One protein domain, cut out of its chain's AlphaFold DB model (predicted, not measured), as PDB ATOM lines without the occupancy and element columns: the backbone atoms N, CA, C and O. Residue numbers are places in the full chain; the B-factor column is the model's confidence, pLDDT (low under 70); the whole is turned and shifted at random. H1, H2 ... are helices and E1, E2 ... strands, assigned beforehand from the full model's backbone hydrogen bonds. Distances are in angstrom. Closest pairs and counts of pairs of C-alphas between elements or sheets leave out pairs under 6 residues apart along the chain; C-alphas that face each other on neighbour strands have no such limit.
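This is residues 42 to 100 of the 111 residues of an uncharacterized protein of Rhodopirellula rubra (UniProt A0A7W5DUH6). A small sheet of three strands, the meander E1 E2 E3, each strand the antiparallel neighbour of the one before, lies between short helices H1 and H2 toward opposite ends; a long loop, residues 63 to 77, leads to H1, and strand E4 runs from there to H2. The printed part has 59 residues, under half in named elements: two helices and four strands, order E1 E2 E3 H1 E4 H2, class mixed. It is compact, radius of gyration of the C-alphas 11.6 A, spanning 31 by 24 by 23 A.

E1, residues 42 to 45, and E2, residues 51 to 55, form an antiparallel hairpin, with N 44 and O 52 within hydrogen-bond range at 2.9 A. E2 and E3, residues 60 to 62, form another, with N 53 and O 61 at 2.8 A. H1, residues 78 to 84, only grazes the sheet; every O i to N i+4 pair in it is within range. E4, residues 88 to 91, pairs with no named strand; its closest C-alphas with E3, those of Cys 91 and Gln 61, are 7.2 A apart. E4 and H2, residues 92 to 95, meet only through their link; H2 is too short for such a pair.

E1 begins at C-alpha 42 (-23.336, 78.880, 27.908); E2 is 12.9 A long; H2 ends at C-alpha 95 (-10.307, 86.992, 14.330).

The printed part has no cut. The link E3 to H1 is long; residues 65 to 71 have pLDDT under 70.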
ATOM      1  N   GLY A  42     -22.238  79.832  28.005       91.69
ATOM      2  CA  GLY A  42     -23.336  78.880  27.908       91.69
ATOM      3  C   GLY A  42     -23.199  77.943  26.719       91.69
ATOM      4  O   GLY A  42     -22.257  78.041  25.932       91.69
ATOM      5  N   TYR A  43     -24.170  77.046  26.584       89.69
ATOM      6  CA  TYR A  43     -24.259  76.088  25.489       89.69
ATOM      7  C   TYR A  43     -25.689  76.027  24.969       89.69
ATOM      8  O   TYR A  43     -26.637  76.332  25.690       89.69
ATOM      9  N   HIS A  44     -25.835  75.638  23.714       89.12
ATOM     10  CA  HIS A  44     -27.102  75.227  23.132       89.12
ATOM     11  C   HIS A  44     -26.840  74.180  22.055       89.12
ATOM     12  O   HIS A  44     -25.692  73.946  21.664       89.12
ATOM     13  N   VAL A  45     -27.915  73.542  21.625       87.19
ATOM     14  CA  VAL A  45     -27.929  72.677  20.455       87.19
ATOM     15  C   VAL A  45     -28.574  73.475  19.325       87.19
ATOM     16  O   VAL A  45     -29.567  74.162  19.571       87.19
ATOM     17  N   ASP A  46     -27.973  73.456  18.142       86.44
ATOM     18  CA  ASP A  46     -28.572  74.042  16.941       86.44
ATOM     19  C   ASP A  46     -29.613  73.102  16.307       86.44
ATOM     20  O   ASP A  46     -29.898  72.018  16.821       86.44
ATOM     21  N   ASP A  47     -30.199  73.521  15.186       84.38
ATOM     22  CA  ASP A  47     -31.246  72.760  14.495       84.38
ATOM     23  C   ASP A  47     -30.749  71.405  13.946       84.38
ATOM     24  O   ASP A  47     -31.548  70.500  13.709       84.38
ATOM     25  N   GLU A  48     -29.431  71.234  13.793       83.81
ATOM     26  CA  GLU A  48     -28.784  70.005  13.311       83.81
ATOM     27  C   GLU A  48     -28.399  69.047  14.451       83.81
ATOM     28  O   GLU A  48     -27.897  67.945  14.215       83.81
ATOM     29  N   GLY A  49     -28.637  69.425  15.710       83.31
ATOM     30  CA  GLY A  49     -28.269  68.592  16.853       83.31
ATOM     31  C   GLY A  49     -26.809  68.761  17.292       83.31
ATOM     32  O   GLY A  49     -26.286  67.925  18.040       83.31
ATOM     33  N   HIS A  50     -26.121  69.816  16.853       85.31
ATOM     34  CA  HIS A  50     -24.722  70.071  17.177       85.31
ATOM     35  C   HIS A  50     -24.561  71.028  18.360       85.31
ATOM     36  O   HIS A  50     -25.285  72.005  18.527       85.31
ATOM     37  N   TRP A  51     -23.574  70.746  19.218       88.12
ATOM     38  CA  TRP A  51     -23.294  71.577  20.387       88.12
ATOM     39  C   TRP A  51     -22.555  72.856  20.006       88.12
ATOM     40  O   TRP A  51     -21.433  72.821  19.484       88.12
ATOM     41  N   VAL A  52     -23.146  73.979  20.397       90.44
ATOM     42  CA  VAL A  52     -22.646  75.329  20.161       90.44
ATOM     43  C   VAL A  52     -22.386  76.019  21.498       90.44
ATOM     44  O   VAL A  52     -23.280  76.157  22.336       90.44
ATOM     45  N   ALA A  53     -21.149  76.465  21.713       91.88
ATOM     46  CA  ALA A  53     -20.780  77.298  22.850       91.88
ATOM     47  C   ALA A  53     -21.105  78.765  22.564       91.88
ATOM     48  O   ALA A  53     -20.715  79.304  21.530       91.88
ATOM     49  N   GLN A  54     -21.769  79.408  23.515       92.88
ATOM     50  CA  GLN A  54     -21.974  80.849  23.542       92.88
ATOM     51  C   GLN A  54     -20.754  81.484  24.204       92.88
ATOM     52  O   GLN A  54     -20.361  81.082  25.305       92.88
ATOM     53  N   LEU A  55     -20.139  82.448  23.529       93.12
ATOM     54  CA  LEU A  55     -18.943  83.124  24.007       93.12
ATOM     55  C   LEU A  55     -19.284  84.527  24.516       93.12
ATOM     56  O   LEU A  55     -20.142  85.218  23.968       93.12
ATOM     57  N   GLN A  56     -18.550  84.986  25.529       93.00
ATOM     58  CA  GLN A  56     -18.693  86.330  26.100       93.00
ATOM     59  C   GLN A  56     -18.550  87.459  25.061       93.00
ATOM     60  O   GLN A  56     -19.167  88.508  25.223       93.00
ATOM     61  N   CYS A  57     -17.784  87.253  23.983       92.06
ATOM     62  CA  CYS A  57     -17.653  88.202  22.876       92.06
ATOM     63  C   CYS A  57     -18.933  88.379  22.036       92.06
ATOM     64  O   CYS A  57     -18.950  89.219  21.141       92.06
ATOM     65  N   GLY A  58     -19.993  87.609  22.305       91.62
ATOM     66  CA  GLY A  58     -21.251  87.650  21.555       91.62
ATOM     67  C   GLY A  58     -21.277  86.737  20.330       91.62
ATOM     68  O   GLY A  58     -22.236  86.774  19.565       91.62
ATOM     69  N   HIS A  59     -20.249  85.909  20.136       93.62
ATOM     70  CA  HIS A  59     -20.204  84.905  19.073       93.62
ATOM     71  C   HIS A  59     -20.519  83.508  19.597       93.62
ATOM     72  O   HIS A  59     -20.275  83.176  20.757       93.62
ATOM     73  N   ASN A  60     -20.993  82.669  18.693       92.00
ATOM     74  CA  ASN A  60     -21.285  81.266  18.887       92.00
ATOM     75  C   ASN A  60     -20.232  80.422  18.156       92.00
ATOM     76  O   ASN A  60     -19.872  80.703  17.009       92.00
ATOM     77  N   GLN A  61     -19.724  79.385  18.820       89.69
ATOM     78  CA  GLN A  61     -18.721  78.482  18.261       89.69
ATOM     79  C   GLN A  61     -19.131  77.026  18.455       89.69
ATOM     80  O   GLN A  61     -19.318  76.574  19.585       89.69
ATOM     81  N   HIS A  62     -19.203  76.268  17.361       89.50
ATOM     82  CA  HIS A  62     -19.360  74.818  17.416       89.50
ATOM     83  C   HIS A  62     -18.203  74.179  18.180       89.50
ATOM     84  O   HIS A  62     -17.025  74.368  17.860       89.50
ATOM     85  N   VAL A  63     -18.548  73.414  19.212       86.88
ATOM     86  CA  VAL A  63     -17.582  72.693  20.057       86.88
ATOM     87  C   VAL A  63     -17.544  71.200  19.747       86.88
ATOM     88  O   VAL A  63     -16.647  70.499  20.222       86.88
ATOM     89  N   ARG A  64     -18.456  70.741  18.884       80.50
ATOM     90  CA  ARG A  64     -18.462  69.417  18.268       80.50
ATOM     91  C   ARG A  64     -18.611  69.570  16.751       80.50
ATOM     92  O   ARG A  64     -19.569  70.172  16.296       80.50
ATOM     93  N   HIS A  65     -17.690  68.971  16.009       63.16
ATOM     94  CA  HIS A  65     -17.879  68.582  14.614       63.16
ATOM     95  C   HIS A  65     -17.419  67.128  14.481       63.16
ATOM     96  O   HIS A  65     -16.459  66.729  15.147       63.16
ATOM     97  N   ASP A  66     -18.105  66.351  13.649       46.34
ATOM     98  CA  ASP A  66     -17.557  65.125  13.063       46.34
ATOM     99  C   ASP A  66     -16.651  65.519  11.879       46.34
ATOM    100  O   ASP A  66     -16.969  66.474  11.171       46.34
ATOM    101  N   PRO A  67     -15.570  64.779  11.600       50.22
ATOM    102  CA  PRO A  67     -14.189  65.023  12.054       50.22
ATOM    103  C   PRO A  67     -13.637  66.434  11.715       50.22
ATOM    104  O   PRO A  67     -13.838  66.922  10.604       50.22
ATOM    105  N   PRO A  68     -12.844  67.067  12.620       54.75
ATOM    106  CA  PRO A  68     -11.442  66.649  12.778       54.75
ATOM    107  C   PRO A  68     -10.905  66.504  14.228       54.75
ATOM    108  O   PRO A  68     -11.231  67.274  15.129       54.75
ATOM    109  N   LEU A  69     -10.017  65.505  14.381       52.53
ATOM    110  CA  LEU A  69      -8.883  65.212  15.300       52.53
ATOM    111  C   LEU A  69      -8.768  65.740  16.753       52.53
ATOM    112  O   LEU A  69      -7.792  65.383  17.411       52.53
ATOM    113  N   VAL A  70      -9.704  66.499  17.327       57.72
ATOM    114  CA  VAL A  70      -9.638  66.861  18.761       57.72
ATOM    115  C   VAL A  70     -10.907  66.426  19.480       57.72
ATOM    116  O   VAL A  70     -11.936  67.098  19.432       57.72
ATOM    117  N   ARG A  71     -10.813  65.298  20.195       61.38
ATOM    118  CA  ARG A  71     -11.863  64.819  21.101       61.38
ATOM    119  C   ARG A  71     -12.037  65.813  22.253       61.38
ATOM    120  O   ARG A  71     -11.280  65.804  23.218       61.38
ATOM    121  N   ARG A  72     -13.048  66.679  22.168       76.19
ATOM    122  CA  ARG A  72     -13.521  67.499  23.295       76.19
ATOM    123  C   ARG A  72     -14.559  66.717  24.095       76.19
ATOM    124  O   ARG A  72     -15.741  67.041  24.075       76.19
ATOM    125  N   GLU A  73     -14.119  65.663  24.781       79.69
ATOM    126  CA  GLU A  73     -15.011  64.747  25.519       79.69
ATOM    127  C   GLU A  73     -15.873  65.466  26.564       79.69
ATOM    128  O   GLU A  73     -17.005  65.066  26.830       79.69
ATOM    129  N   TRP A  74     -15.385  66.594  27.088       86.06
ATOM    130  CA  TRP A  74     -16.130  67.444  28.011       86.06
ATOM    131  C   TRP A  74     -17.468  67.941  27.435       86.06
ATOM    132  O   TRP A  74     -18.394  68.184  28.200       86.06
ATOM    133  N   VAL A  75     -17.620  68.056  26.111       86.38
ATOM    134  CA  VAL A  75     -18.876  68.499  25.473       86.38
ATOM    135  C   VAL A  75     -19.984  67.447  25.617       86.38
ATOM    136  O   VAL A  75     -21.167  67.789  25.684       86.38
ATOM    137  N   LEU A  76     -19.605  66.166  25.677       84.12
ATOM    138  CA  LEU A  76     -20.525  65.028  25.583       84.12
ATOM    139  C   LEU A  76     -21.416  64.873  26.811       84.12
ATOM    140  O   LEU A  76     -22.521  64.349  26.703       84.12
ATOM    141  N   THR A  77     -20.952  65.325  27.975       86.75
ATOM    142  CA  THR A  77     -21.699  65.193  29.226       86.75
ATOM    143  C   THR A  77     -22.111  66.565  29.754       86.75
ATOM    144  O   THR A  77     -21.315  67.506  29.697       86.75
ATOM    145  N   PRO A  78     -23.308  66.697  30.356       88.25
ATOM    146  CA  PRO A  78     -23.700  67.935  31.027       88.25
ATOM    147  C   PRO A  78     -22.691  68.367  32.101       88.25
ATOM    148  O   PRO A  78     -22.378  69.547  32.240       88.25
ATOM    149  N   LYS A  79     -22.115  67.403  32.836       89.00
ATOM    150  CA  LYS A  79     -21.068  67.663  33.837       89.00
ATOM    151  C   LYS A  79     -19.810  68.263  33.203       89.00
ATOM    152  O   LYS A  79     -19.269  69.228  33.738       89.00
ATOM    153  N   GLY A  80     -19.362  67.713  32.076       90.44
ATOM    154  CA  GLY A  80     -18.212  68.228  31.344       90.44
ATOM    155  C   GLY A  80     -18.450  69.644  30.818       90.44
ATOM    156  O   GLY A  80     -17.618  70.517  31.059       90.44
ATOM    157  N   ARG A  81     -19.615  69.921  30.216       90.94
ATOM    158  CA  ARG A  81     -19.976  71.271  29.751       90.94
ATOM    159  C   ARG A  81     -19.965  72.279  30.892       90.94
ATOM    160  O   ARG A  81     -19.298  73.305  30.797       90.94
ATOM    161  N   ARG A  82     -20.605  71.950  32.018       89.00
ATOM    162  CA  ARG A  82     -20.592  72.811  33.211       89.00
ATOM    163  C   ARG A  82     -19.183  73.080  33.732       89.00
ATOM    164  O   ARG A  82     -18.894  74.205  34.123       89.00
ATOM    165  N   SER A  83     -18.292  72.086  33.697       89.56
ATOM    166  CA  SER A  83     -16.896  72.258  34.130       89.56
ATOM    167  C   SER A  83     -16.080  73.210  33.244       89.56
ATOM    168  O   SER A  83     -15.052  73.726  33.682       89.56
ATOM    169  N   MET A  84     -16.550  73.461  32.019       90.25
ATOM    170  CA  MET A  84     -15.877  74.285  31.016       90.25
ATOM    171  C   MET A  84     -16.465  75.694  30.894       90.25
ATOM    172  O   MET A  84     -15.921  76.510  30.152       90.25
ATOM    173  N   LEU A  85     -17.512  76.031  31.653       91.00
ATOM    174  CA  LEU A  85     -17.946  77.421  31.790       91.00
ATOM    175  C   LEU A  85     -16.782  78.284  32.302       91.00
ATOM    176  O   LEU A  85     -16.021  77.875  33.179       91.00
ATOM    177  N   GLY A  86     -16.603  79.462  31.704       90.62
ATOM    178  CA  GLY A  86     -15.468  80.350  31.969       90.62
ATOM    179  C   GLY A  86     -14.160  79.967  31.262       90.62
ATOM    180  O   GLY A  86     -13.264  80.806  31.163       90.62
ATOM    181  N   PHE A  87     -14.034  78.751  30.711       90.44
ATOM    182  CA  PHE A  87     -12.884  78.391  29.879       90.44
ATOM    183  C   PHE A  87     -12.852  79.263  28.622       90.44
ATOM    184  O   PHE A  87     -13.892  79.537  28.024       90.44
ATOM    185  N   ARG A  88     -11.661  79.708  28.212       90.31
ATOM    186  CA  ARG A  88     -11.502  80.592  27.056       90.31
ATOM    187  C   ARG A  88     -11.238  79.792  25.788       90.31
ATOM    188  O   ARG A  88     -10.254  79.061  25.708       90.31
ATOM    189  N   LEU A  89     -12.093  79.968  24.787       89.31
ATOM    190  CA  LEU A  89     -11.894  79.439  23.440       89.31
ATOM    191  C   LEU A  89     -11.399  80.539  22.505       89.31
ATOM    192  O   LEU A  89     -11.777  81.702  22.639       89.31
ATOM    193  N   GLY A  90     -10.567  80.165  21.534       90.12
ATOM    194  CA  GLY A  90     -10.184  81.058  20.449       90.12
ATOM    195  C   GLY A  90     -11.368  81.322  19.521       90.12
ATOM    196  O   GLY A  90     -11.769  80.438  18.755       90.12
ATOM    197  N   CYS A  91     -11.919  82.533  19.571       90.31
ATOM    198  CA  CYS A  91     -13.032  82.927  18.720       90.31
ATOM    199  C   CYS A  91     -12.542  83.198  17.288       90.31
ATOM    200  O   CYS A  91     -11.838  84.178  17.034       90.31
ATOM    201  N   LYS A  92     -12.942  82.338  16.340       86.75
ATOM    202  CA  LYS A  92     -12.647  82.517  14.906       86.75
ATOM    203  C   LYS A  92     -13.348  83.754  14.331       86.75
ATOM    204  O   LYS A  92     -12.733  84.518  13.602       86.75
ATOM    205  N   LYS A  93     -14.592  84.003  14.748       89.56
ATOM    206  CA  LYS A  93     -15.389  85.147  14.285       89.56
ATOM    207  C   LYS A  93     -14.795  86.491  14.716       89.56
ATOM    208  O   LYS A  93     -14.752  87.414  13.916       89.56
ATOM    209  N   CYS A  94     -14.240  86.588  15.927       89.38
ATOM    210  CA  CYS A  94     -13.494  87.779  16.346       89.38
ATOM    211  C   CYS A  94     -12.227  87.998  15.514       89.38
ATOM    212  O   CYS A  94     -11.941  89.130  15.138       89.38
ATOM    213  N   ARG A  95     -11.482  86.926  15.213       87.12
ATOM    214  CA  ARG A  95     -10.307  86.992  14.330       87.12
ATOM    215  C   ARG A  95     -10.670  87.528  12.944       87.12
ATOM    216  O   ARG A  95      -9.919  88.287  12.347       87.12
ATOM    217  N   GLU A  96     -11.831  87.131  12.444       88.38
ATOM    218  CA  GLU A  96     -12.352  87.526  11.133       88.38
ATOM    219  C   GLU A  96     -13.110  88.866  11.167       88.38
ATOM    220  O   GLU A  96     -13.612  89.304  10.139       88.38
ATOM    221  N   SER A  97     -13.185  89.536  12.327       87.31
ATOM    222  CA  SER A  97     -13.987  90.756  12.535       87.31
ATOM    223  C   SER A  97     -15.453  90.607  12.103       87.31
ATOM    224  O   SER A  97     -16.089  91.563  11.660       87.31
ATOM    225  N   ALA A  98     -16.000  89.397  12.233       88.44
ATOM    226  CA  ALA A  98     -17.379  89.103  11.883       88.44
ATOM    227  C   ALA A  98     -18.355  89.731  12.899       88.44
ATOM    228  O   ALA A  98     -18.035  89.819  14.094       88.44
ATOM    229  N   PRO A  99     -19.564  90.129  12.463       87.88
ATOM    230  CA  PRO A  99     -20.583  90.660  13.361       87.88
ATOM    231  C   PRO A  99     -20.977  89.638  14.446       87.88
ATOM    232  O   PRO A  99     -20.810  88.431  14.239       87.88
ATOM    233  N   PRO A 100     -21.467  90.093  15.615       86.31
ATOM    234  CA  PRO A 100     -21.989  89.213  16.658       86.31
ATOM    235  C   PRO A 100     -23.122  88.325  16.145       86.31
ATOM    236  O   PRO A 100     -23.892  88.725  15.271       86.31
TER     237      PRO A 100